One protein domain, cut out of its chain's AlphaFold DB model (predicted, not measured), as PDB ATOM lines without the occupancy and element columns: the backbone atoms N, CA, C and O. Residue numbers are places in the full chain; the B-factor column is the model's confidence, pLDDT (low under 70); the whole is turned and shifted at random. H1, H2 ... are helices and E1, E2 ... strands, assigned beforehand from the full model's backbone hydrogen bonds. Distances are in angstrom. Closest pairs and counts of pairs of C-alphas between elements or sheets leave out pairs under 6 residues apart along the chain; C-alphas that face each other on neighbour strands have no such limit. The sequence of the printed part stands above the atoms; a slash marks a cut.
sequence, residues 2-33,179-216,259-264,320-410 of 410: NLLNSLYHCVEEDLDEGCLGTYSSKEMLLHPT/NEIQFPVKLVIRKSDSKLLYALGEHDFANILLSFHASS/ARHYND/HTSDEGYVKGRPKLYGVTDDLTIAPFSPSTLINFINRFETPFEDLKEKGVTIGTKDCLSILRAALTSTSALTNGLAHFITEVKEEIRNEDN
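What this domain is: This is residues 2 to 33, 179 to 216, 259 to 264 and 320 to 410 of the 410 residues of an uncharacterized protein of Medicago truncatula (UniProt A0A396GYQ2). A strongly twisted sheet of five antiparallel strands curls round helix H3, while H7 lies over E1 and E5 on the same face and H4 covers the opposite face, giving three layers, a sheet with helices on both faces. H5 and H6 pack together, H5 also on H3, and the hairpin of H1 and H2 lies toward the end of the long axis away from H7. The printed part has 167 residues, with seven named helices and five named strands in the order H1 H2 E1 E2 H3 E3 E4 H4 E5 H5 H6 H7; the sheet order is E4 E3 E2 E1 E5, and the class is mixed. It is compact, with a radius of gyration of the C-alphas of 15.9 A, and its outline spans 54 by 33 by 32 A.

How they stand to each other: The sheet runs E4, residues 342 to 344, E3, 333 to 337, E2, 195 to 202, E1, 182 to 190, and E5, 364 to 372. Within hydrogen-bond range are N 185 and O 369 of E1 and E5, 2.9 A, N 186 and O 200 of E1 and E2, 2.8 A, N 336 and O 199 of E3 and E2, 2.8 A, and N 335 and O 343 of E3 and E4, 2.8 A. H3, residues 203 to 214, is on the sheet, the closest C-alphas to E3 being Ala 206 and Tyr 334, 6.5 A. H4, residues 347 to 357, lies over E2 at a height over the sheet of 8.5 A. H7, residues 395 to 408, lies over E1 and E5 at 9.9 A, slantwise to the strands. H5, residues 373 to 385, only grazes the sheet and touches H6, residues 389 to 393, closest at C-alphas Ile 379 and Gly 393, 4.0 A. H1, residues 3 to 14, touches H3 with residues 4 to 8 alone, closest at C-alphas Leu 4 and His 213, 6.2 A, at a steep tilt of 64 degrees. H2, residues 23 to 30, is not on the sheet. Every O i to N i+4 pair is within hydrogen-bond range in H1, H4, H5, H6 and H7, against 3 of 4 in H2 and 6 of 8 in H3.

Where its parts are: E1 is 25.0 A long, E5 24.3 A, E2 21.7 A, H7 20.3 A and H5 18.5 A. H1 begins at C-alpha 3 (-7.313, -33.519, 34.859), and H7 ends at C-alpha 408 (20.963, -30.583, 55.012).

The domain as a whole: The C-alphas of Arg 260 and Asn 410, the two farthest apart, are 54.4 A apart. Three cuts leave C-alpha gaps of 26.3 A from 33 to 179, 9.2 A from 216 to 259 and 11.8 A from 264 to 320. Of the links printed whole, none is long. The mean pLDDT of the printed part is 81.2; 27 residues are under 70, among them 259 to 264 and 320 to 325.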
ATOM      1  N   ASN A   2      -8.760 -37.241  32.338       64.19
ATOM      2  CA  ASN A   2      -8.427 -35.862  31.990       64.19
ATOM      3  C   ASN A   2      -8.476 -35.018  33.274       64.19
ATOM      4  O   ASN A   2      -9.500 -35.042  33.955       64.19
ATOM      5  N   LEU A   3      -7.397 -34.316  33.627       75.44
ATOM      6  CA  LEU A   3      -7.313 -33.519  34.859       75.44
ATOM      7  C   LEU A   3      -8.325 -32.364  34.899       75.44
ATOM      8  O   LEU A   3      -8.729 -31.920  35.970       75.44
ATOM      9  N   LEU A   4      -8.824 -31.941  33.735       74.88
ATOM     10  CA  LEU A   4      -9.923 -30.980  33.641       74.88
ATOM     11  C   LEU A   4     -11.253 -31.518  34.202       74.88
ATOM     12  O   LEU A   4     -12.095 -30.723  34.622       74.88
ATOM     13  N   ASN A   5     -11.443 -32.843  34.257       79.31
ATOM     14  CA  ASN A   5     -12.620 -33.438  34.900       79.31
ATOM     15  C   ASN A   5     -12.550 -33.310  36.426       79.31
ATOM     16  O   ASN A   5     -13.594 -33.164  37.058       79.31
ATOM     17  N   SER A   6     -11.348 -33.339  37.015       84.62
ATOM     18  CA  SER A   6     -11.169 -33.093  38.450       84.62
ATOM     19  C   SER A   6     -11.621 -31.680  38.807       84.62
ATOM     20  O   SER A   6     -12.388 -31.506  39.744       84.62
ATOM     21  N   LEU A   7     -11.232 -30.681  38.004       85.38
ATOM     22  CA  LEU A   7     -11.683 -29.298  38.190       85.38
ATOM     23  C   LEU A   7     -13.209 -29.176  38.102       85.38
ATOM     24  O   LEU A   7     -13.810 -28.512  38.943       85.38
ATOM     25  N   TYR A   8     -13.839 -29.841  37.127       85.44
ATOM     26  CA  TYR A   8     -15.300 -29.863  37.011       85.44
ATOM     27  C   TYR A   8     -15.957 -30.460  38.264       85.44
ATOM     28  O   TYR A   8     -16.845 -29.838  38.845       85.44
ATOM     29  N   HIS A   9     -15.469 -31.617  38.727       86.50
ATOM     30  CA  HIS A   9     -15.951 -32.253  39.956       86.50
ATOM     31  C   HIS A   9     -15.798 -31.332  41.170       86.50
ATOM     32  O   HIS A   9     -16.717 -31.218  41.976       86.50
ATOM     33  N   CYS A  10     -14.679 -30.609  41.283       87.06
ATOM     34  CA  CYS A  10     -14.486 -29.665  42.379       87.06
ATOM     35  C   CYS A  10     -15.516 -28.539  42.371       87.06
ATOM     36  O   CYS A  10     -16.011 -28.153  43.423       87.06
ATOM     37  N   VAL A  11     -15.863 -28.008  41.199       86.56
ATOM     38  CA  VAL A  11     -16.892 -26.966  41.083       86.56
ATOM     39  C   VAL A  11     -18.280 -27.517  41.416       86.56
ATOM     40  O   VAL A  11     -19.092 -26.821  42.034       86.56
ATOM     41  N   GLU A  12     -18.567 -28.748  41.000       86.19
ATOM     42  CA  GLU A  12     -19.856 -29.399  41.212       86.19
ATOM     43  C   GLU A  12     -20.077 -29.752  42.692       86.19
ATOM     44  O   GLU A  12     -21.067 -29.293  43.276       86.19
ATOM     45  N   GLU A  13     -19.118 -30.452  43.303       82.50
ATOM     46  CA  GLU A  13     -19.268 -31.147  44.589       82.50
ATOM     47  C   GLU A  13     -18.446 -30.530  45.739       82.50
ATOM     48  O   GLU A  13     -18.957 -30.396  46.851       82.50
ATOM     49  N   ASP A  14     -17.190 -30.128  45.499       77.62
ATOM     50  CA  ASP A  14     -16.248 -29.773  46.583       77.62
ATOM     51  C   ASP A  14     -16.279 -28.280  46.976       77.62
ATOM     52  O   ASP A  14     -15.983 -27.910  48.118       77.62
ATOM     53  N   LEU A  15     -16.637 -27.396  46.040       82.56
ATOM     54  CA  LEU A  15     -16.773 -25.954  46.243       82.56
ATOM     55  C   LEU A  15     -18.242 -25.597  46.513       82.56
ATOM     56  O   LEU A  15     -19.057 -25.426  45.601       82.56
ATOM     57  N   ASP A  16     -18.579 -25.460  47.795       72.44
ATOM     58  CA  ASP A  16     -19.911 -25.040  48.238       72.44
ATOM     59  C   ASP A  16     -20.199 -23.539  47.987       72.44
ATOM     60  O   ASP A  16     -19.314 -22.735  47.669       72.44
ATOM     61  N   GLU A  17     -21.460 -23.119  48.170       68.19
ATOM     62  CA  GLU A  17     -21.876 -21.700  48.096       68.19
ATOM     63  C   GLU A  17     -21.140 -20.814  49.124       68.19
ATOM     64  O   GLU A  17     -20.993 -19.595  48.971       68.19
ATOM     65  N   GLY A  18     -20.640 -21.429  50.195       73.06
ATOM     66  CA  GLY A  18     -19.792 -20.793  51.187       73.06
ATOM     67  C   GLY A  18     -18.433 -20.381  50.623       73.06
ATOM     68  O   GLY A  18     -17.848 -19.430  51.150       73.06
ATOM     69  N   CYS A  19     -17.945 -21.028  49.564       77.25
ATOM     70  CA  CYS A  19     -16.617 -20.851  48.977       77.25
ATOM     71  C   CYS A  19     -16.613 -20.132  47.633       77.25
ATOM     72  O   CYS A  19     -15.621 -19.485  47.319       77.25
ATOM     73  N   LEU A  20     -17.703 -20.181  46.878       78.00
ATOM     74  CA  LEU A  20     -17.810 -19.491  45.594       78.00
ATOM     75  C   LEU A  20     -18.017 -17.983  45.777       78.00
ATOM     76  O   LEU A  20     -18.764 -17.548  46.654       78.00
ATOM     77  N   GLY A  21     -17.324 -17.191  44.957       68.31
ATOM     78  CA  GLY A  21     -17.348 -15.728  45.011       68.31
ATOM     79  C   GLY A  21     -18.721 -15.163  44.665       68.31
ATOM     80  O   GLY A  21     -19.235 -14.309  45.377       68.31
ATOM     81  N   THR A  22     -19.356 -15.701  43.621       68.56
ATOM     82  CA  THR A  22     -20.738 -15.374  43.257       68.56
ATOM     83  C   THR A  22     -21.495 -16.628  42.844       68.56
ATOM     84  O   THR A  22     -20.901 -17.623  42.421       68.56
ATOM     85  N   TYR A  23     -22.824 -16.566  42.900       64.44
ATOM     86  CA  TYR A  23     -23.669 -17.624  42.351       64.44
ATOM     87  C   TYR A  23     -23.393 -17.847  40.847       64.44
ATOM     88  O   TYR A  23     -23.317 -18.987  40.384       64.44
ATOM     89  N   SER A  24     -23.185 -16.765  40.086       68.69
ATOM     90  CA  SER A  24     -22.861 -16.832  38.656       68.69
ATOM     91  C   SER A  24     -21.541 -17.555  38.392       68.69
ATOM     92  O   SER A  24     -21.437 -18.259  37.393       68.69
ATOM     93  N   SER A  25     -20.562 -17.453  39.298       74.00
ATOM     94  CA  SER A  25     -19.257 -18.111  39.157       74.00
ATOM     95  C   SER A  25     -19.389 -19.629  39.006       74.00
ATOM     96  O   SER A  25     -18.684 -20.213  38.187       74.00
ATOM     97  N   LYS A  26     -20.317 -20.269  39.736       79.12
ATOM     98  CA  LYS A  26     -20.555 -21.719  39.621       79.12
ATOM     99  C   LYS A  26     -21.175 -22.085  38.278       79.12
ATOM    100  O   LYS A  26     -20.671 -22.973  37.603       79.12
ATOM    101  N   GLU A  27     -22.234 -21.382  37.866       77.12
ATOM    102  CA  GLU A  27     -22.871 -21.620  36.560       77.12
ATOM    103  C   GLU A  27     -21.875 -21.415  35.406       77.12
ATOM    104  O   GLU A  27     -21.854 -22.213  34.476       77.12
ATOM    105  N   MET A  28     -21.005 -20.405  35.488       76.44
ATOM    106  CA  MET A  28     -19.987 -20.115  34.468       76.44
ATOM    107  C   MET A  28     -18.886 -21.170  34.365       76.44
ATOM    108  O   MET A  28     -18.325 -21.365  33.285       76.44
ATOM    109  N   LEU A  29     -18.533 -21.793  35.489       79.38
ATOM    110  CA  LEU A  29     -17.535 -22.855  35.534       79.38
ATOM    111  C   LEU A  29     -18.126 -24.212  35.138       79.38
ATOM    112  O   LEU A  29     -17.425 -24.994  34.521       79.38
ATOM    113  N   LEU A  30     -19.397 -24.493  35.438       80.31
ATOM    114  CA  LEU A  30     -20.057 -25.737  35.008       80.31
ATOM    115  C   LEU A  30     -20.525 -25.690  33.548       80.31
ATOM    116  O   LEU A  30     -20.653 -26.725  32.893       80.31
ATOM    117  N   HIS A  31     -20.812 -24.495  33.036       77.00
ATOM    118  CA  HIS A  31     -21.297 -24.281  31.677       77.00
ATOM    119  C   HIS A  31     -20.457 -23.215  30.979       77.00
ATOM    120  O   HIS A  31     -20.934 -22.094  30.759       77.00
ATOM    121  N   PRO A  32     -19.193 -23.539  30.653       74.38
ATOM    122  CA  PRO A  32     -18.325 -22.575  30.029       74.38
ATOM    123  C   PRO A  32     -18.832 -22.173  28.649       74.38
ATOM    124  O   PRO A  32     -19.377 -22.973  27.890       74.38
ATOM    125  N   THR A  33     -18.671 -20.897  28.327       72.94
ATOM    126  CA  THR A  33     -19.206 -20.300  27.101       72.94
ATOM    127  C   THR A  33     -18.113 -20.045  26.087       72.94
ATOM    128  O   THR A  33     -17.018 -19.580  26.399       72.94
ATOM    129  N   ASN A 179       2.266  -6.097  33.539       49.47
ATOM    130  CA  ASN A 179       1.803  -6.525  34.871       49.47
ATOM    131  C   ASN A 179       1.929  -8.045  35.030       49.47
ATOM    132  O   ASN A 179       0.951  -8.778  34.876       49.47
ATOM    133  N   GLU A 180       3.134  -8.539  35.338       63.94
ATOM    134  CA  GLU A 180       3.313  -9.944  35.717       63.94
ATOM    135  C   GLU A 180       2.464 -10.258  36.956       63.94
ATOM    136  O   GLU A 180       2.736  -9.785  38.061       63.94
ATOM    137  N   ILE A 181       1.419 -11.066  36.770       72.19
ATOM    138  CA  ILE A 181       0.655 -11.631  37.876       72.19
ATOM    139  C   ILE A 181       1.600 -12.538  38.651       72.19
ATOM    140  O   ILE A 181       2.144 -13.494  38.097       72.19
ATOM    141  N   GLN A 182       1.780 -12.231  39.930       84.62
ATOM    142  CA  GLN A 182       2.589 -13.011  40.849       84.62
ATOM    143  C   GLN A 182       1.852 -13.131  42.178       84.62
ATOM    144  O   GLN A 182       1.390 -12.133  42.735       84.62
ATOM    145  N   PHE A 183       1.749 -14.346  42.705       85.94
ATOM    146  CA  PHE A 183       1.133 -14.586  44.009       85.94
ATOM    147  C   PHE A 183       1.873 -15.687  44.780       85.94
ATOM    148  O   PHE A 183       2.456 -16.598  44.183       85.94
ATOM    149  N   PRO A 184       1.887 -15.601  46.123       92.12
ATOM    150  CA  PRO A 184       2.578 -16.568  46.958       92.12
ATOM    151  C   PRO A 184       1.805 -17.886  47.034       92.12
ATOM    152  O   PRO A 184       0.588 -17.912  47.229       92.12
ATOM    153  N   VAL A 185       2.541 -18.990  46.953       94.31
ATOM    154  CA  VAL A 185       2.033 -20.351  47.131       94.31
ATOM    155  C   VAL A 185       2.987 -21.119  48.034       94.31
ATOM    156  O   VAL A 185       4.204 -20.963  47.973       94.31
ATOM    157  N   LYS A 186       2.445 -21.966  48.904       94.94
ATOM    158  CA  LYS A 186       3.227 -22.879  49.734       94.94
ATOM    159  C   LYS A 186       3.102 -24.296  49.190       94.94
ATOM    160  O   LYS A 186       2.015 -24.862  49.171       94.94
ATOM    161  N   LEU A 187       4.221 -24.879  48.793       94.56
ATOM    162  CA  LEU A 187       4.322 -26.263  48.347       94.56
ATOM    163  C   LEU A 187       4.573 -27.179  49.543       94.56
ATOM    164  O   LEU A 187       5.395 -26.856  50.401       94.56
ATOM    165  N   VAL A 188       3.892 -28.323  49.583       92.50
ATOM    166  CA  VAL A 188       4.135 -29.385  50.566       92.50
ATOM    167  C   VAL A 188       4.649 -30.618  49.841       92.50
ATOM    168  O   VAL A 188       3.937 -31.251  49.059       92.50
ATOM    169  N   ILE A 189       5.915 -30.933  50.094       91.50
ATOM    170  CA  ILE A 189       6.686 -31.949  49.381       91.50
ATOM    171  C   ILE A 189       7.069 -33.052  50.362       91.50
ATOM    172  O   ILE A 189       7.471 -32.781  51.493       91.50
ATOM    173  N   ARG A 190       6.966 -34.303  49.923       90.38
ATOM    174  CA  ARG A 190       7.479 -35.454  50.659       90.38
ATOM    175  C   ARG A 190       8.980 -35.592  50.414       90.38
ATOM    176  O   ARG A 190       9.398 -35.642  49.264       90.38
ATOM    177  N   LYS A 191       9.803 -35.653  51.462       89.38
ATOM    178  CA  LYS A 191      11.270 -35.661  51.333       89.38
ATOM    179  C   LYS A 191      11.785 -36.974  50.747       89.38
ATOM    180  O   LYS A 191      12.615 -36.932  49.841       89.38
ATOM    181  N   SER A 192      11.252 -38.109  51.201       88.00
ATOM    182  CA  SER A 192      11.701 -39.455  50.814       88.00
ATOM    183  C   SER A 192      11.729 -39.725  49.304       88.00
ATOM    184  O   SER A 192      12.649 -40.381  48.819       88.00
ATOM    185  N   ASP A 193      10.759 -39.206  48.549       87.19
ATOM    186  CA  ASP A 193      10.657 -39.360  47.090       87.19
ATOM    187  C   ASP A 193      10.651 -38.017  46.332       87.19
ATOM    188  O   ASP A 193      10.631 -37.984  45.098       87.19
ATOM    189  N   SER A 194      10.722 -36.900  47.063       85.69
ATOM    190  CA  SER A 194      10.618 -35.538  46.535       85.69
ATOM    191  C   SER A 194       9.329 -35.283  45.745       85.69
ATOM    192  O   SER A 194       9.332 -34.511  44.780       85.69
ATOM    193  N   LYS A 195       8.236 -35.955  46.114       87.06
ATOM    194  CA  LYS A 195       6.937 -35.810  45.460       87.06
ATOM    195  C   LYS A 195       6.172 -34.617  46.027       87.06
ATOM    196  O   LYS A 195       6.009 -34.496  47.240       87.06
ATOM    197  N   LEU A 196       5.645 -33.762  45.149       91.25
ATOM    198  CA  LEU A 196       4.700 -32.720  45.541       91.25
ATOM    199  C   LEU A 196       3.355 -33.367  45.900       91.25
ATOM    200  O   LEU A 196       2.760 -34.071  45.085       91.25
ATOM    201  N   LEU A 197       2.889 -33.155  47.130       90.62
ATOM    202  CA  LEU A 197       1.623 -33.717  47.605       90.62
ATOM    203  C   LEU A 197       0.466 -32.758  47.326       90.62
ATOM    204  O   LEU A 197      -0.543 -33.140  46.730       90.62
ATOM    205  N   TYR A 198       0.628 -31.507  47.748       92.25
ATOM    206  CA  TYR A 198      -0.324 -30.435  47.501       92.25
ATOM    207  C   TYR A 198       0.349 -29.063  47.592       92.25
ATOM    208  O   TYR A 198       1.428 -28.903  48.167       92.25
ATOM    209  N   ALA A 199      -0.321 -28.066  47.030       94.19
ATOM    210  CA  ALA A 199       0.012 -26.659  47.127       94.19
ATOM    211  C   ALA A 199      -1.092 -25.917  47.894       94.19
ATOM    212  O   ALA A 199      -2.275 -26.221  47.749       94.19
ATOM    213  N   LEU A 200      -0.706 -24.950  48.720       93.50
ATOM    214  CA  LEU A 200      -1.600 -24.046  49.433       93.50
ATOM    215  C   LEU A 200      -1.448 -22.651  48.847       93.50
ATOM    216  O   LEU A 200      -0.367 -22.066  48.918       93.50
ATOM    217  N   GLY A 201      -2.529 -22.113  48.297       91.94
ATOM    218  CA  GLY A 201      -2.563 -20.752  47.772       91.94
ATOM    219  C   GLY A 201      -3.820 -20.019  48.212       91.94
ATOM    220  O   GLY A 201      -4.791 -20.624  48.669       91.94
ATOM    221  N   GLU A 202      -3.795 -18.698  48.097       89.69
ATOM    222  CA  GLU A 202      -4.992 -17.882  48.281       89.69
ATOM    223  C   GLU A 202      -5.916 -17.969  47.053       89.69
ATOM    224  O   GLU A 202      -5.682 -18.723  46.105       89.69
ATOM    225  N   HIS A 203      -6.991 -17.185  47.084       85.12
ATOM    226  CA  HIS A 203      -7.972 -17.084  46.010       85.12
ATOM    227  C   HIS A 203      -7.374 -16.852  44.612       85.12
ATOM    228  O   HIS A 203      -7.883 -17.451  43.672       85.12
ATOM    229  N   ASP A 204      -6.291 -16.081  44.456       85.12
ATOM    230  CA  ASP A 204      -5.632 -15.863  43.155       85.12
ATOM    231  C   ASP A 204      -5.182 -17.181  42.509       85.12
ATOM    232  O   ASP A 204      -5.516 -17.470  41.358       85.12
ATOM    233  N   PHE A 205      -4.517 -18.048  43.278       88.69
ATOM    234  CA  PHE A 205      -4.065 -19.349  42.784       88.69
ATOM    235  C   PHE A 205      -5.245 -20.239  42.383       88.69
ATOM    236  O   PHE A 205      -5.269 -20.791  41.284       88.69
ATOM    237  N   ALA A 206      -6.264 -20.340  43.243       88.94
ATOM    238  CA  ALA A 206      -7.455 -21.136  42.952       88.94
ATOM    239  C   ALA A 206      -8.227 -20.602  41.734       88.94
ATOM    240  O   ALA A 206      -8.680 -21.383  40.899       88.94
ATOM    241  N   ASN A 207      -8.348 -19.279  41.600       83.81
ATOM    242  CA  ASN A 207      -9.045 -18.634  40.493       83.81
ATOM    243  C   ASN A 207      -8.385 -18.938  39.143       83.81
ATOM    244  O   ASN A 207      -9.100 -19.239  38.189       83.81
ATOM    245  N   ILE A 208      -7.049 -18.917  39.068       84.44
ATOM    246  CA  ILE A 208      -6.321 -19.323  37.857       84.44
ATOM    247  C   ILE A 208      -6.603 -20.771  37.499       84.44
ATOM    248  O   ILE A 208      -6.948 -21.055  36.354       84.44
ATOM    249  N   LEU A 209      -6.490 -21.690  38.456       88.19
ATOM    250  CA  LEU A 209      -6.671 -23.106  38.152       88.19
ATOM    251  C   LEU A 209      -8.104 -23.404  37.700       88.19
ATOM    252  O   LEU A 209      -8.310 -24.170  36.765       88.19
ATOM    253  N   LEU A 210      -9.097 -22.747  38.305       85.31
ATOM    254  CA  LEU A 210     -10.493 -22.840  37.873       85.31
ATOM    255  C   LEU A 210     -10.718 -22.236  36.478       85.31
ATOM    256  O   LEU A 210     -11.524 -22.762  35.710       85.31
ATOM    257  N   SER A 211      -9.973 -21.190  36.104       79.88
ATOM    258  CA  SER A 211     -10.045 -20.595  34.761       79.88
ATOM    259  C   SER A 211      -9.615 -21.551  33.641       79.88
ATOM    260  O   SER A 211     -10.040 -21.398  32.492       79.88
ATOM    261  N   PHE A 212      -8.838 -22.592  33.957       81.25
ATOM    262  CA  PHE A 212      -8.431 -23.597  32.973       81.25
ATOM    263  C   PHE A 212      -9.629 -24.340  32.378       81.25
ATOM    264  O   PHE A 212      -9.620 -24.661  31.192       81.25
ATOM    265  N   HIS A 213     -10.689 -24.548  33.163       75.94
ATOM    266  CA  HIS A 213     -11.934 -25.148  32.680       75.94
ATOM    267  C   HIS A 213     -12.750 -24.189  31.791       75.94
ATOM    268  O   HIS A 213     -13.444 -24.618  30.874       75.94
ATOM    269  N   ALA A 214     -12.645 -22.881  32.035       69.81
ATOM    270  CA  ALA A 214     -13.314 -21.844  31.250       69.81
ATOM    271  C   ALA A 214     -12.657 -21.585  29.881       69.81
ATOM    272  O   ALA A 214     -13.237 -20.921  29.019       69.81
ATOM    273  N   SER A 215     -11.439 -22.086  29.681       68.06
ATOM    274  CA  SER A 215     -10.642 -21.810  28.495       68.06
ATOM    275  C   SER A 215     -11.070 -22.649  27.301       68.06
ATOM    276  O   SER A 215     -11.184 -23.871  27.382       68.06
ATOM    277  N   SER A 216     -11.249 -22.004  26.143       66.69
ATOM    278  CA  SER A 216     -11.415 -22.751  24.898       66.69
ATOM    279  C   SER A 216     -10.138 -23.542  24.617       66.69
ATOM    280  O   SER A 216      -9.037 -22.998  24.703       66.69
ATOM    281  N   ALA A 259     -14.921 -15.948  26.907       68.94
ATOM    282  CA  ALA A 259     -16.171 -15.212  27.019       68.94
ATOM    283  C   ALA A 259     -16.084 -14.037  28.002       68.94
ATOM    284  O   ALA A 259     -15.553 -14.130  29.103       68.94
ATOM    285  N   ARG A 260     -16.699 -12.920  27.610       68.00
ATOM    286  CA  ARG A 260     -16.563 -11.603  28.262       68.00
ATOM    287  C   ARG A 260     -17.094 -11.492  29.693       68.00
ATOM    288  O   ARG A 260     -16.996 -10.429  30.285       68.00
ATOM    289  N   HIS A 261     -17.743 -12.529  30.209       64.25
ATOM    290  CA  HIS A 261     -18.243 -12.549  31.584       64.25
ATOM    291  C   HIS A 261     -17.280 -13.236  32.554       64.25
ATOM    292  O   HIS A 261     -17.530 -13.192  33.754       64.25
ATOM    293  N   TYR A 262     -16.190 -13.842  32.068       67.12
ATOM    294  CA  TYR A 262     -15.103 -14.309  32.926       67.12
ATOM    295  C   TYR A 262     -14.354 -13.136  33.555       67.12
ATOM    296  O   TYR A 262     -14.302 -12.055  32.975       67.12
ATOM    297  N   ASN A 263     -13.808 -13.344  34.755       60.97
ATOM    298  CA  ASN A 263     -13.147 -12.279  35.509       60.97
ATOM    299  C   ASN A 263     -11.908 -11.732  34.773       60.97
ATOM    300  O   ASN A 263     -11.260 -12.441  33.998       60.97
ATOM    301  N   ASP A 264     -11.572 -10.471  35.048       59.75
ATOM    302  CA  ASP A 264     -10.436  -9.775  34.424       59.75
ATOM    303  C   ASP A 264      -9.115 -10.526  34.656       59.75
ATOM    304  O   ASP A 264      -8.258 -10.579  33.779       59.75
ATOM    305  N   HIS A 320     -17.559  -4.438  43.383       41.44
ATOM    306  CA  HIS A 320     -16.111  -4.267  43.202       41.44
ATOM    307  C   HIS A 320     -15.374  -3.944  44.507       41.44
ATOM    308  O   HIS A 320     -15.205  -2.785  44.901       41.44
ATOM    309  N   THR A 321     -14.917  -4.997  45.161       39.66
ATOM    310  CA  THR A 321     -13.782  -4.968  46.071       39.66
ATOM    311  C   THR A 321     -12.696  -5.795  45.400       39.66
ATOM    312  O   THR A 321     -12.987  -6.707  44.635       39.66
ATOM    313  N   SER A 322     -11.437  -5.442  45.618       47.12
ATOM    314  CA  SER A 322     -10.255  -6.026  44.966       47.12
ATOM    315  C   SER A 322     -10.014  -7.526  45.240       47.12
ATOM    316  O   SER A 322      -8.928  -8.009  44.950       47.12
ATOM    317  N   ASP A 323     -10.998  -8.240  45.791       50.88
ATOM    318  CA  ASP A 323     -10.941  -9.625  46.280       50.88
ATOM    319  C   ASP A 323     -11.810 -10.589  45.423       50.88
ATOM    320  O   ASP A 323     -12.221 -11.659  45.887       50.88
ATOM    321  N   GLU A 324     -12.163 -10.202  44.190       61.47
ATOM    322  CA  GLU A 324     -13.149 -10.904  43.355       61.47
ATOM    323  C   GLU A 324     -12.553 -11.918  42.363       61.47
ATOM    324  O   GLU A 324     -11.706 -11.612  41.526       61.47
ATOM    325  N   GLY A 325     -13.113 -13.131  42.386       68.25
ATOM    326  CA  GLY A 325     -12.948 -14.147  41.354       68.25
ATOM    327  C   GLY A 325     -13.990 -15.262  41.470       68.25
ATOM    328  O   GLY A 325     -15.087 -15.059  41.995       68.25
ATOM    329  N   TYR A 326     -13.688 -16.453  40.956       78.44
ATOM    330  CA  TYR A 326     -14.596 -17.596  41.049       78.44
ATOM    331  C   TYR A 326     -14.829 -18.044  42.492       78.44
ATOM    332  O   TYR A 326     -15.943 -18.444  42.833       78.44
ATOM    333  N   VAL A 327     -13.804 -17.943  43.338       81.81
ATOM    334  CA  VAL A 327     -13.855 -18.290  44.760       81.81
ATOM    335  C   VAL A 327     -13.727 -17.051  45.644       81.81
ATOM    336  O   VAL A 327     -13.195 -16.025  45.224       81.81
ATOM    337  N   LYS A 328     -14.230 -17.131  46.878       80.88
ATOM    338  CA  LYS A 328     -14.177 -16.032  47.847       80.88
ATOM    339  C   LYS A 328     -12.734 -15.695  48.200       80.88
ATOM    340  O   LYS A 328     -11.933 -16.602  48.454       80.88
ATOM    341  N   GLY A 329     -12.474 -14.390  48.258       73.62
ATOM    342  CA  GLY A 329     -11.189 -13.798  48.594       73.62
ATOM    343  C   GLY A 329     -10.781 -13.934  50.060       73.62
ATOM    344  O   GLY A 329     -11.259 -14.795  50.809       73.62
ATOM    345  N   ARG A 330      -9.822 -13.099  50.458       67.19
ATOM    346  CA  ARG A 330      -9.100 -13.207  51.732       67.19
ATOM    347  C   ARG A 330     -10.029 -13.264  52.956       67.19
ATOM    348  O   ARG A 330     -11.064 -12.599  52.982       67.19
ATOM    349  N   PRO A 331      -9.661 -14.027  54.008       69.69
ATOM    350  CA  PRO A 331      -8.395 -14.745  54.213       69.69
ATOM    351  C   PRO A 331      -8.459 -16.247  53.855       69.69
ATOM    352  O   PRO A 331      -7.808 -17.064  54.506       69.69
ATOM    353  N   LYS A 332      -9.278 -16.660  52.875       84.44
ATOM    354  CA  LYS A 332      -9.413 -18.087  52.540       84.44
ATOM    355  C   LYS A 332      -8.193 -18.634  51.795       84.44
ATOM    356  O   LYS A 332      -7.771 -18.085  50.781       84.44
ATOM    357  N   LEU A 333      -7.689 -19.765  52.288       89.81
ATOM    358  CA  LEU A 333      -6.690 -20.596  51.624       89.81
ATOM    359  C   LEU A 333      -7.376 -21.774  50.937       89.81
ATOM    360  O   LEU A 333      -8.360 -22.312  51.445       89.81
ATOM    361  N   TYR A 334      -6.810 -22.202  49.818       91.12
ATOM    362  CA  TYR A 334      -7.252 -23.349  49.045       91.12
ATOM    363  C   TYR A 334      -6.090 -24.328  48.909       91.12
ATOM    364  O   TYR A 334      -4.957 -23.938  48.619       91.12
ATOM    365  N   GLY A 335      -6.379 -25.598  49.167       91.94
ATOM    366  CA  GLY A 335      -5.464 -26.701  48.935       91.94
ATOM    367  C   GLY A 335      -5.704 -27.308  47.566       91.94
ATOM    368  O   GLY A 335      -6.849 -27.583  47.209       91.94
ATOM    369  N   VAL A 336      -4.622 -27.513  46.824       92.69
ATOM    370  CA  VAL A 336      -4.644 -28.048  45.466       92.69
ATOM    371  C   VAL A 336      -3.725 -29.254  45.390       92.69
ATOM    372  O   VAL A 336      -2.541 -29.143  45.702       92.69
ATOM    373  N   THR A 337      -4.249 -30.403  44.978       91.88
ATOM    374  CA  THR A 337      -3.452 -31.621  44.780       91.88
ATOM    375  C   THR A 337      -2.953 -31.747  43.342       91.88
ATOM    376  O   THR A 337      -3.371 -31.021  42.443       91.88
ATOM    377  N   ASP A 338      -2.029 -32.681  43.115       90.44
ATOM    378  CA  ASP A 338      -1.376 -32.902  41.815       90.44
ATOM    379  C   ASP A 338      -2.351 -33.246  40.669       90.44
ATOM    380  O   ASP A 338      -2.068 -32.990  39.498       90.44
ATOM    381  N   ASP A 339      -3.527 -33.768  41.022       87.94
ATOM    382  CA  ASP A 339      -4.647 -34.059  40.123       87.94
ATOM    383  C   ASP A 339      -5.603 -32.861  39.908       87.94
ATOM    384  O   ASP A 339      -6.702 -33.042  39.385       87.94
ATOM    385  N   LEU A 340      -5.188 -31.652  40.310       91.06
ATOM    386  CA  LEU A 340      -5.957 -30.401  40.294       91.06
ATOM    387  C   LEU A 340      -7.256 -30.425  41.111       91.06
ATOM    388  O   LEU A 340      -8.139 -29.602  40.877       91.06
ATOM    389  N   THR A 341      -7.380 -31.312  42.102       90.12
ATOM    390  CA  THR A 341      -8.489 -31.219  43.062       90.12
ATOM    391  C   THR A 341      -8.299 -29.974  43.929       90.12
ATOM    392  O   THR A 341      -7.282 -29.857  44.611       90.12
ATOM    393  N   ILE A 342      -9.268 -29.054  43.914       90.38
ATOM    394  CA  ILE A 342      -9.249 -27.800  44.677       90.38
ATOM    395  C   ILE A 342     -10.256 -27.898  45.818       90.38
ATOM    396  O   ILE A 342     -11.445 -28.102  45.585       90.38
ATOM    397  N   ALA A 343      -9.795 -27.682  47.048       88.25
ATOM    398  CA  ALA A 343     -10.652 -27.666  48.227       88.25
ATOM    399  C   ALA A 343     -10.313 -26.496  49.166       88.25
ATOM    400  O   ALA A 343      -9.147 -26.097  49.259       88.25
ATOM    401  N   PRO A 344     -11.286 -25.962  49.924       87.88
ATOM    402  CA  PRO A 344     -11.011 -24.984  50.970       87.88
ATOM    403  C   PRO A 344     -10.073 -25.593  52.015       87.88
ATOM    404  O   PRO A 344     -10.306 -26.696  52.528       87.88
ATOM    405  N   PHE A 345      -9.002 -24.883  52.350       86.25
ATOM    406  CA  PHE A 345      -8.060 -25.361  53.344       86.25
ATOM    407  C   PHE A 345      -8.614 -25.135  54.753       86.25
ATOM    408  O   PHE A 345      -9.025 -24.038  55.132       86.25
ATOM    409  N   SER A 346      -8.612 -26.204  55.539       82.94
ATOM    410  CA  SER A 346      -9.031 -26.234  56.936       82.94
ATOM    411  C   SER A 346      -8.187 -27.272  57.685       82.94
ATOM    412  O   SER A 346      -7.597 -28.145  57.039       82.94
ATOM    413  N   PRO A 347      -8.143 -27.253  59.031       81.06
ATOM    414  CA  PRO A 347      -7.468 -28.301  59.798       81.06
ATOM    415  C   PRO A 347      -7.961 -29.714  59.446       81.06
ATOM    416  O   PRO A 347      -7.167 -30.648  59.376       81.06
ATOM    417  N   SER A 348      -9.256 -29.871  59.148       78.88
ATOM    418  CA  SER A 348      -9.825 -31.134  58.661       78.88
ATOM    419  C   SER A 348      -9.312 -31.521  57.271       78.88
ATOM    420  O   SER A 348      -8.992 -32.688  57.055       78.88
ATOM    421  N   THR A 349      -9.177 -30.562  56.348       77.12
ATOM    422  CA  THR A 349      -8.629 -30.804  55.002       77.12
ATOM    423  C   THR A 349      -7.167 -31.246  55.075       77.12
ATOM    424  O   THR A 349      -6.780 -32.183  54.382       77.12
ATOM    425  N   LEU A 350      -6.369 -30.635  55.960       77.94
ATOM    426  CA  LEU A 350      -4.980 -31.031  56.205       77.94
ATOM    427  C   LEU A 350      -4.881 -32.491  56.667       77.94
ATOM    428  O   LEU A 350      -4.124 -33.265  56.089       77.94
ATOM    429  N   ILE A 351      -5.678 -32.882  57.669       76.75
ATOM    430  CA  ILE A 351      -5.717 -34.270  58.158       76.75
ATOM    431  C   ILE A 351      -6.136 -35.221  57.033       76.75
ATOM    432  O   ILE A 351      -5.543 -36.286  56.879       76.75
ATOM    433  N   ASN A 352      -7.125 -34.835  56.220       80.31
ATOM    434  CA  ASN A 352      -7.573 -35.648  55.095       80.31
ATOM    435  C   ASN A 352      -6.466 -35.839  54.045       80.31
ATOM    436  O   ASN A 352      -6.228 -36.962  53.612       80.31
ATOM    437  N   PHE A 353      -5.739 -34.779  53.679       80.50
ATOM    438  CA  PHE A 353      -4.592 -34.889  52.775       80.50
ATOM    439  C   PHE A 353      -3.507 -35.797  53.348       80.50
ATOM    440  O   PHE A 353      -3.047 -36.701  52.658       80.50
ATOM    441  N   ILE A 354      -3.143 -35.631  54.616       75.88
ATOM    442  CA  ILE A 354      -2.111 -36.458  55.252       75.88
ATOM    443  C   ILE A 354      -2.520 -37.934  55.273       75.88
ATOM    444  O   ILE A 354      -1.726 -38.790  54.884       75.88
ATOM    445  N   ASN A 355      -3.773 -38.228  55.637       80.69
ATOM    446  CA  ASN A 355      -4.316 -39.585  55.607       80.69
ATOM    447  C   ASN A 355      -4.346 -40.153  54.181       80.69
ATOM    448  O   ASN A 355      -3.964 -41.300  53.978       80.69
ATOM    449  N   ARG A 356      -4.751 -39.349  53.188       84.00
ATOM    450  CA  ARG A 356      -4.797 -39.736  51.768       84.00
ATOM    451  C   ARG A 356      -3.413 -40.082  51.221       84.00
ATOM    452  O   ARG A 356      -3.303 -40.956  50.366       84.00
ATOM    453  N   PHE A 357      -2.375 -39.379  51.666       83.62
ATOM    454  CA  PHE A 357      -1.011 -39.569  51.178       83.62
ATOM    455  C   PHE A 357      -0.186 -40.554  52.013       83.62
ATOM    456  O   PHE A 357       0.940 -40.847  51.614       83.62
ATOM    457  N   GLU A 358      -0.697 -41.045  53.145       85.50
ATOM    458  CA  GLU A 358      -0.011 -41.997  54.036       85.50
ATOM    459  C   GLU A 358       1.429 -41.559  54.386       85.50
ATOM    460  O   GLU A 358       2.363 -42.356  54.408       85.50
ATOM    461  N   THR A 359       1.639 -40.252  54.598       82.62
ATOM    462  CA  THR A 359       2.980 -39.664  54.784       82.62
ATOM    463  C   THR A 359       3.215 -39.263  56.240       82.62
ATOM    464  O   THR A 359       2.410 -38.496  56.773       82.62
ATOM    465  N   PRO A 360       4.307 -39.722  56.885       85.94
ATOM    466  CA  PRO A 360       4.697 -39.245  58.209       85.94
ATOM    467  C   PRO A 360       4.962 -37.737  58.212       85.94
ATOM    468  O   PRO A 360       5.503 -37.198  57.247       85.94
ATOM    469  N   PHE A 361       4.637 -37.053  59.311       83.75
ATOM    470  CA  PHE A 361       4.853 -35.606  59.432       83.75
ATOM    471  C   PHE A 361       6.328 -35.225  59.293       83.75
ATOM    472  O   PHE A 361       6.651 -34.198  58.705       83.75
ATOM    473  N   GLU A 362       7.223 -36.072  59.801       87.62
ATOM    474  CA  GLU A 362       8.668 -35.870  59.744       87.62
ATOM    475  C   GLU A 362       9.211 -35.946  58.316       87.62
ATOM    476  O   GLU A 362      10.321 -35.480  58.075       87.62
ATOM    477  N   ASP A 363       8.451 -36.517  57.378       89.25
ATOM    478  CA  ASP A 363       8.811 -36.648  55.965       89.25
ATOM    479  C   ASP A 363       8.247 -35.504  55.102       89.25
ATOM    480  O   ASP A 363       8.451 -35.479  53.893       89.25
ATOM    481  N   LEU A 364       7.559 -34.524  55.695       89.44
ATOM    482  CA  LEU A 364       7.027 -33.362  54.978       89.44
ATOM    483  C   LEU A 364       8.009 -32.182  55.021       89.44
ATOM    484  O   LEU A 364       8.575 -31.860  56.065       89.44
ATOM    485  N   LYS A 365       8.180 -31.503  53.883       90.19
ATOM    486  CA  LYS A 365       8.891 -30.225  53.753       90.19
ATOM    487  C   LYS A 365       7.964 -29.189  53.125       90.19
ATOM    488  O   LYS A 365       7.382 -29.421  52.066       90.19
ATOM    489  N   GLU A 366       7.837 -28.042  53.784       92.00
ATOM    490  CA  GLU A 366       7.122 -26.885  53.249       92.00
ATOM    491  C   GLU A 366       8.099 -25.942  52.539       92.00
ATOM    492  O   GLU A 366       9.160 -25.623  53.076       92.00
ATOM    493  N   LYS A 367       7.725 -25.448  51.357       92.75
ATOM    494  CA  LYS A 367       8.490 -24.445  50.605       92.75
ATOM    495  C   LYS A 367       7.559 -23.333  50.136       92.75
ATOM    496  O   LYS A 367       6.619 -23.582  49.388       92.75
ATOM    497  N   GLY A 368       7.814 -22.104  50.578       94.38
ATOM    498  CA  GLY A 368       7.160 -20.921  50.018       94.38
ATOM    499  C   GLY A 368       7.782 -20.561  48.672       94.38
ATOM    500  O   GLY A 368       9.006 -20.461  48.580       94.38
ATOM    501  N   VAL A 369       6.947 -20.372  47.657       94.50
ATOM    502  CA  VAL A 369       7.327 -19.958  46.302       94.50
ATOM    503  C   VAL A 369       6.411 -18.832  45.830       94.50
ATOM    504  O   VAL A 369       5.310 -18.650  46.354       94.50
ATOM    505  N   THR A 370       6.853 -18.085  44.826       93.50
ATOM    506  CA  THR A 370       6.011 -17.126  44.110       93.50
ATOM    507  C   THR A 370       5.735 -17.703  42.733       93.50
ATOM    508  O   THR A 370       6.680 -18.001  42.011       93.50
ATOM    509  N   ILE A 371       4.460 -17.885  42.397       89.75
ATOM    510  CA  ILE A 371       4.028 -18.414  41.100       89.75
ATOM    511  C   ILE A 371       3.672 -17.237  40.197       89.75
ATOM    512  O   ILE A 371       2.904 -16.361  40.604       89.75
ATOM    513  N   GLY A 372       4.230 -17.234  38.988       87.69
ATOM    514  CA  GLY A 372       3.936 -16.263  37.940       87.69
ATOM    515  C   GLY A 372       3.104 -16.831  36.788       87.69
ATOM    516  O   GLY A 372       2.757 -18.015  36.748       87.69
ATOM    517  N   THR A 373       2.830 -15.999  35.781       81.75
ATOM    518  CA  THR A 373       2.099 -16.402  34.564       81.75
ATOM    519  C   THR A 373       2.732 -17.608  33.859       81.75
ATOM    520  O   THR A 373       2.019 -18.520  33.439       81.75
ATOM    521  N   LYS A 374       4.071 -17.657  33.762       83.50
ATOM    522  CA  LYS A 374       4.796 -18.773  33.123       83.50
ATOM    523  C   LYS A 374       4.542 -20.104  33.831       83.50
ATOM    524  O   LYS A 374       4.291 -21.114  33.178       83.50
ATOM    525  N   ASP A 375       4.525 -20.086  35.157       88.94
ATOM    526  CA  ASP A 375       4.260 -21.268  35.976       88.94
ATOM    527  C   ASP A 375       2.812 -21.735  35.820       88.94
ATOM    528  O   ASP A 375       2.547 -22.931  35.712       88.94
ATOM    529  N   CYS A 376       1.865 -20.797  35.727       87.12
ATOM    530  CA  CYS A 376       0.457 -21.108  35.489       87.12
ATOM    531  C   CYS A 376       0.252 -21.803  34.136       87.12
ATOM    532  O   CYS A 376      -0.434 -22.823  34.064       87.12
ATOM    533  N   LEU A 377       0.890 -21.300  33.074       81.56
ATOM    534  CA  LEU A 377       0.869 -21.935  31.753       81.56
ATOM    535  C   LEU A 377       1.561 -23.305  31.767       81.56
ATOM    536  O   LEU A 377       1.081 -24.244  31.132       81.56
ATOM    537  N   SER A 378       2.644 -23.447  32.534       86.06
ATOM    538  CA  SER A 378       3.329 -24.727  32.742       86.06
ATOM    539  C   SER A 378       2.416 -25.760  33.418       86.06
ATOM    540  O   SER A 378       2.320 -26.899  32.954       86.06
ATOM    541  N   ILE A 379       1.659 -25.363  34.452       89.38
ATOM    542  CA  ILE A 379       0.649 -26.220  35.096       89.38
ATOM    543  C   ILE A 379      -0.458 -26.589  34.104       89.38
ATOM    544  O   ILE A 379      -0.826 -27.758  34.022       89.38
ATOM    545  N   LEU A 380      -0.979 -25.632  33.330       85.19
ATOM    546  CA  LEU A 380      -2.021 -25.885  32.329       85.19
ATOM    547  C   LEU A 380      -1.548 -26.869  31.247       85.19
ATOM    548  O   LEU A 380      -2.271 -27.800  30.885       85.19
ATOM    549  N   ARG A 381      -0.303 -26.728  30.780       80.88
ATOM    550  CA  ARG A 381       0.323 -27.677  29.851       80.88
ATOM    551  C   ARG A 381       0.428 -29.064  30.468       80.88
ATOM    552  O   ARG A 381       0.043 -30.053  29.846       80.88
ATOM    553  N   ALA A 382       0.917 -29.148  31.701       86.38
ATOM    554  CA  ALA A 382       1.005 -30.408  32.425       86.38
ATOM    555  C   ALA A 382      -0.381 -31.038  32.651       86.38
ATOM    556  O   ALA A 382      -0.518 -32.254  32.546       86.38
ATOM    557  N   ALA A 383      -1.418 -30.227  32.871       85.12
ATOM    558  CA  ALA A 383      -2.793 -30.682  33.052       85.12
ATOM    559  C   ALA A 383      -3.366 -31.394  31.817       85.12
ATOM    560  O   ALA A 383      -4.172 -32.315  31.941       85.12
ATOM    561  N   LEU A 384      -2.940 -30.971  30.627       78.31
ATOM    562  CA  LEU A 384      -3.404 -31.519  29.352       78.31
ATOM    563  C   LEU A 384      -2.582 -32.708  28.853       78.31
ATOM    564  O   LEU A 384      -3.043 -33.452  27.989       78.31
ATOM    565  N   THR A 385      -1.378 -32.893  29.390       76.56
ATOM    566  CA  THR A 385      -0.390 -33.861  28.882       76.56
ATOM    567  C   THR A 385      -0.040 -34.959  29.877       76.56
ATOM    568  O   THR A 385       0.526 -35.982  29.501       76.56
ATOM    569  N   SER A 386      -0.389 -34.775  31.148       82.44
ATOM    570  CA  SER A 386      -0.012 -35.648  32.254       82.44
ATOM    571  C   SER A 386      -1.176 -35.834  33.227       82.44
ATOM    572  O   SER A 386      -2.222 -35.205  33.114       82.44
ATOM    573  N   THR A 387      -0.993 -36.718  34.205       84.38
ATOM    574  CA  THR A 387      -1.858 -36.853  35.387       84.38
ATOM    575  C   THR A 387      -1.284 -36.156  36.623       84.38
ATOM    576  O   THR A 387      -1.878 -36.236  37.692       84.38
ATOM    577  N   SER A 388      -0.131 -35.500  36.474       87.62
ATOM    578  CA  SER A 388       0.629 -34.854  37.545       87.62
ATOM    579  C   SER A 388       0.892 -33.389  37.208       87.62
ATOM    580  O   SER A 388       2.010 -33.007  36.852       87.62
ATOM    581  N   ALA A 389      -0.171 -32.581  37.231       90.81
ATOM    582  CA  ALA A 389      -0.140 -31.206  36.735       90.81
ATOM    583  C   ALA A 389       0.795 -30.311  37.545       90.81
ATOM    584  O   ALA A 389       1.613 -29.598  36.969       90.81
ATOM    585  N   LEU A 390       0.690 -30.346  38.875       92.38
ATOM    586  CA  LEU A 390       1.493 -29.470  39.723       92.38
ATOM    587  C   LEU A 390       2.954 -29.916  39.745       92.38
ATOM    588  O   LEU A 390       3.846 -29.085  39.627       92.38
ATOM    589  N   THR A 391       3.206 -31.221  39.846       91.44
ATOM    590  CA  THR A 391       4.562 -31.778  39.893       91.44
ATOM    591  C   THR A 391       5.334 -31.460  38.620       91.44
ATOM    592  O   THR A 391       6.477 -31.015  38.691       91.44
ATOM    593  N   ASN A 392       4.711 -31.651  37.455       90.38
ATOM    594  CA  ASN A 392       5.359 -31.360  36.181       90.38
ATOM    595  C   ASN A 392       5.400 -29.850  35.905       90.38
ATOM    596  O   ASN A 392       6.420 -29.347  35.443       90.38
ATOM    597  N   GLY A 393       4.322 -29.125  36.225       89.81
ATOM    598  CA  GLY A 393       4.227 -27.682  36.009       89.81
ATOM    599  C   GLY A 393       5.218 -26.873  36.851       89.81
ATOM    600  O   GLY A 393       5.767 -25.883  36.371       89.81
ATOM    601  N   LEU A 394       5.497 -27.328  38.076       93.00
ATOM    602  CA  LEU A 394       6.360 -26.667  39.067       93.00
ATOM    603  C   LEU A 394       7.672 -27.430  39.317       93.00
ATOM    604  O   LEU A 394       8.293 -27.295  40.373       93.00
ATOM    605  N   ALA A 395       8.113 -28.245  38.354       90.88
ATOM    606  CA  ALA A 395       9.275 -29.123  38.504       90.88
ATOM    607  C   ALA A 395      10.575 -28.380  38.871       90.88
ATOM    608  O   ALA A 395      11.420 -28.930  39.585       90.88
ATOM    609  N   HIS A 396      10.734 -27.130  38.419       89.44
ATOM    610  CA  HIS A 396      11.906 -26.309  38.729       89.44
ATOM    611  C   HIS A 396      11.993 -25.992  40.234       89.44
ATOM    612  O   HIS A 396      13.025 -26.269  40.842       89.44
ATOM    613  N   PHE A 397      10.890 -25.590  40.881       89.88
ATOM    614  CA  PHE A 397      10.844 -25.395  42.338       89.88
ATOM    615  C   PHE A 397      11.085 -26.689  43.120       89.88
ATOM    616  O   PHE A 397      11.728 -26.684  44.168       89.88
ATOM    617  N   ILE A 398      10.579 -27.821  42.624       86.50
ATOM    618  CA  ILE A 398      10.801 -29.117  43.279       86.50
ATOM    619  C   ILE A 398      12.287 -29.480  43.230       86.50
ATOM    620  O   ILE A 398      12.820 -29.980  44.217       86.50
ATOM    621  N   THR A 399      12.963 -29.215  42.110       86.00
ATOM    622  CA  THR A 399      14.393 -29.509  41.934       86.00
ATOM    623  C   THR A 399      15.253 -28.722  42.922       86.00
ATOM    624  O   THR A 399      16.098 -29.326  43.579       86.00
ATOM    625  N   GLU A 400      14.965 -27.433  43.125       83.44
ATOM    626  CA  GLU A 400      15.620 -26.612  44.156       83.44
ATOM    627  C   GLU A 400      15.466 -27.223  45.557       83.44
ATOM    628  O   GLU A 400      16.431 -27.352  46.308       83.44
ATOM    629  N   VAL A 401      14.260 -27.691  45.898       81.88
ATOM    630  CA  VAL A 401      14.003 -28.337  47.194       81.88
ATOM    631  C   VAL A 401      14.793 -29.641  47.345       81.88
ATOM    632  O   VAL A 401      15.270 -29.933  48.445       81.88
ATOM    633  N   LYS A 402      14.978 -30.419  46.267       82.12
ATOM    634  CA  LYS A 402      15.817 -31.633  46.304       82.12
ATOM    635  C   LYS A 402      17.271 -31.307  46.622       82.12
ATOM    636  O   LYS A 402      17.911 -32.062  47.352       82.12
ATOM    637  N   GLU A 403      17.796 -30.221  46.068       82.94
ATOM    638  CA  GLU A 403      19.165 -29.780  46.340       82.94
ATOM    639  C   GLU A 403      19.324 -29.297  47.782       82.94
ATOM    640  O   GLU A 403      20.285 -29.678  48.445       82.94
ATOM    641  N   GLU A 404      18.352 -28.551  48.309       81.81
ATOM    642  CA  GLU A 404      18.352 -28.140  49.717       81.81
ATOM    643  C   GLU A 404      18.359 -29.338  50.675       81.81
ATOM    644  O   GLU A 404      19.167 -29.367  51.595       81.81
ATOM    645  N   ILE A 405      17.505 -30.345  50.444       78.56
ATOM    646  CA  ILE A 405      17.452 -31.551  51.292       78.56
ATOM    647  C   ILE A 405      18.807 -32.274  51.282       78.56
ATOM    648  O   ILE A 405      19.323 -32.644  52.330       78.56
ATOM    649  N   ARG A 406      19.434 -32.417  50.106       78.50
ATOM    650  CA  ARG A 406      20.763 -33.045  49.981       78.50
ATOM    651  C   ARG A 406      21.870 -32.279  50.708       78.50
ATOM    652  O   ARG A 406      22.867 -32.889  51.084       78.50
ATOM    653  N   ASN A 407      21.725 -30.967  50.862       77.50
ATOM    654  CA  ASN A 407      22.690 -30.127  51.567       77.50
ATOM    655  C   ASN A 407      22.469 -30.117  53.090       77.50
ATOM    656  O   ASN A 407      23.400 -29.796  53.813       77.50
ATOM    657  N   GLU A 408      21.268 -30.449  53.576       74.75
ATOM    658  CA  GLU A 408      20.963 -30.583  55.012       74.75
ATOM    659  C   GLU A 408      21.469 -31.919  55.600       74.75
ATOM    660  O   GLU A 408      21.773 -31.987  56.790       74.75
ATOM    661  N   ASP A 409      21.578 -32.964  54.767       64.94
ATOM    662  CA  ASP A 409      22.020 -34.314  55.158       64.94
ATOM    663  C   ASP A 409      23.552 -34.541  55.056       64.94
ATOM    664  O   ASP A 409      24.036 -35.612  55.438       64.94
ATOM    665  N   ASN A 410      24.314 -33.565  54.540       51.44
ATOM    666  CA  ASN A 410      25.789 -33.563  54.465       51.44
ATOM    667  C   ASN A 410      26.396 -32.650  55.532       51.44
ATOM    668  O   ASN A 410      27.466 -33.020  56.074       51.44
TER     669      ASN A 410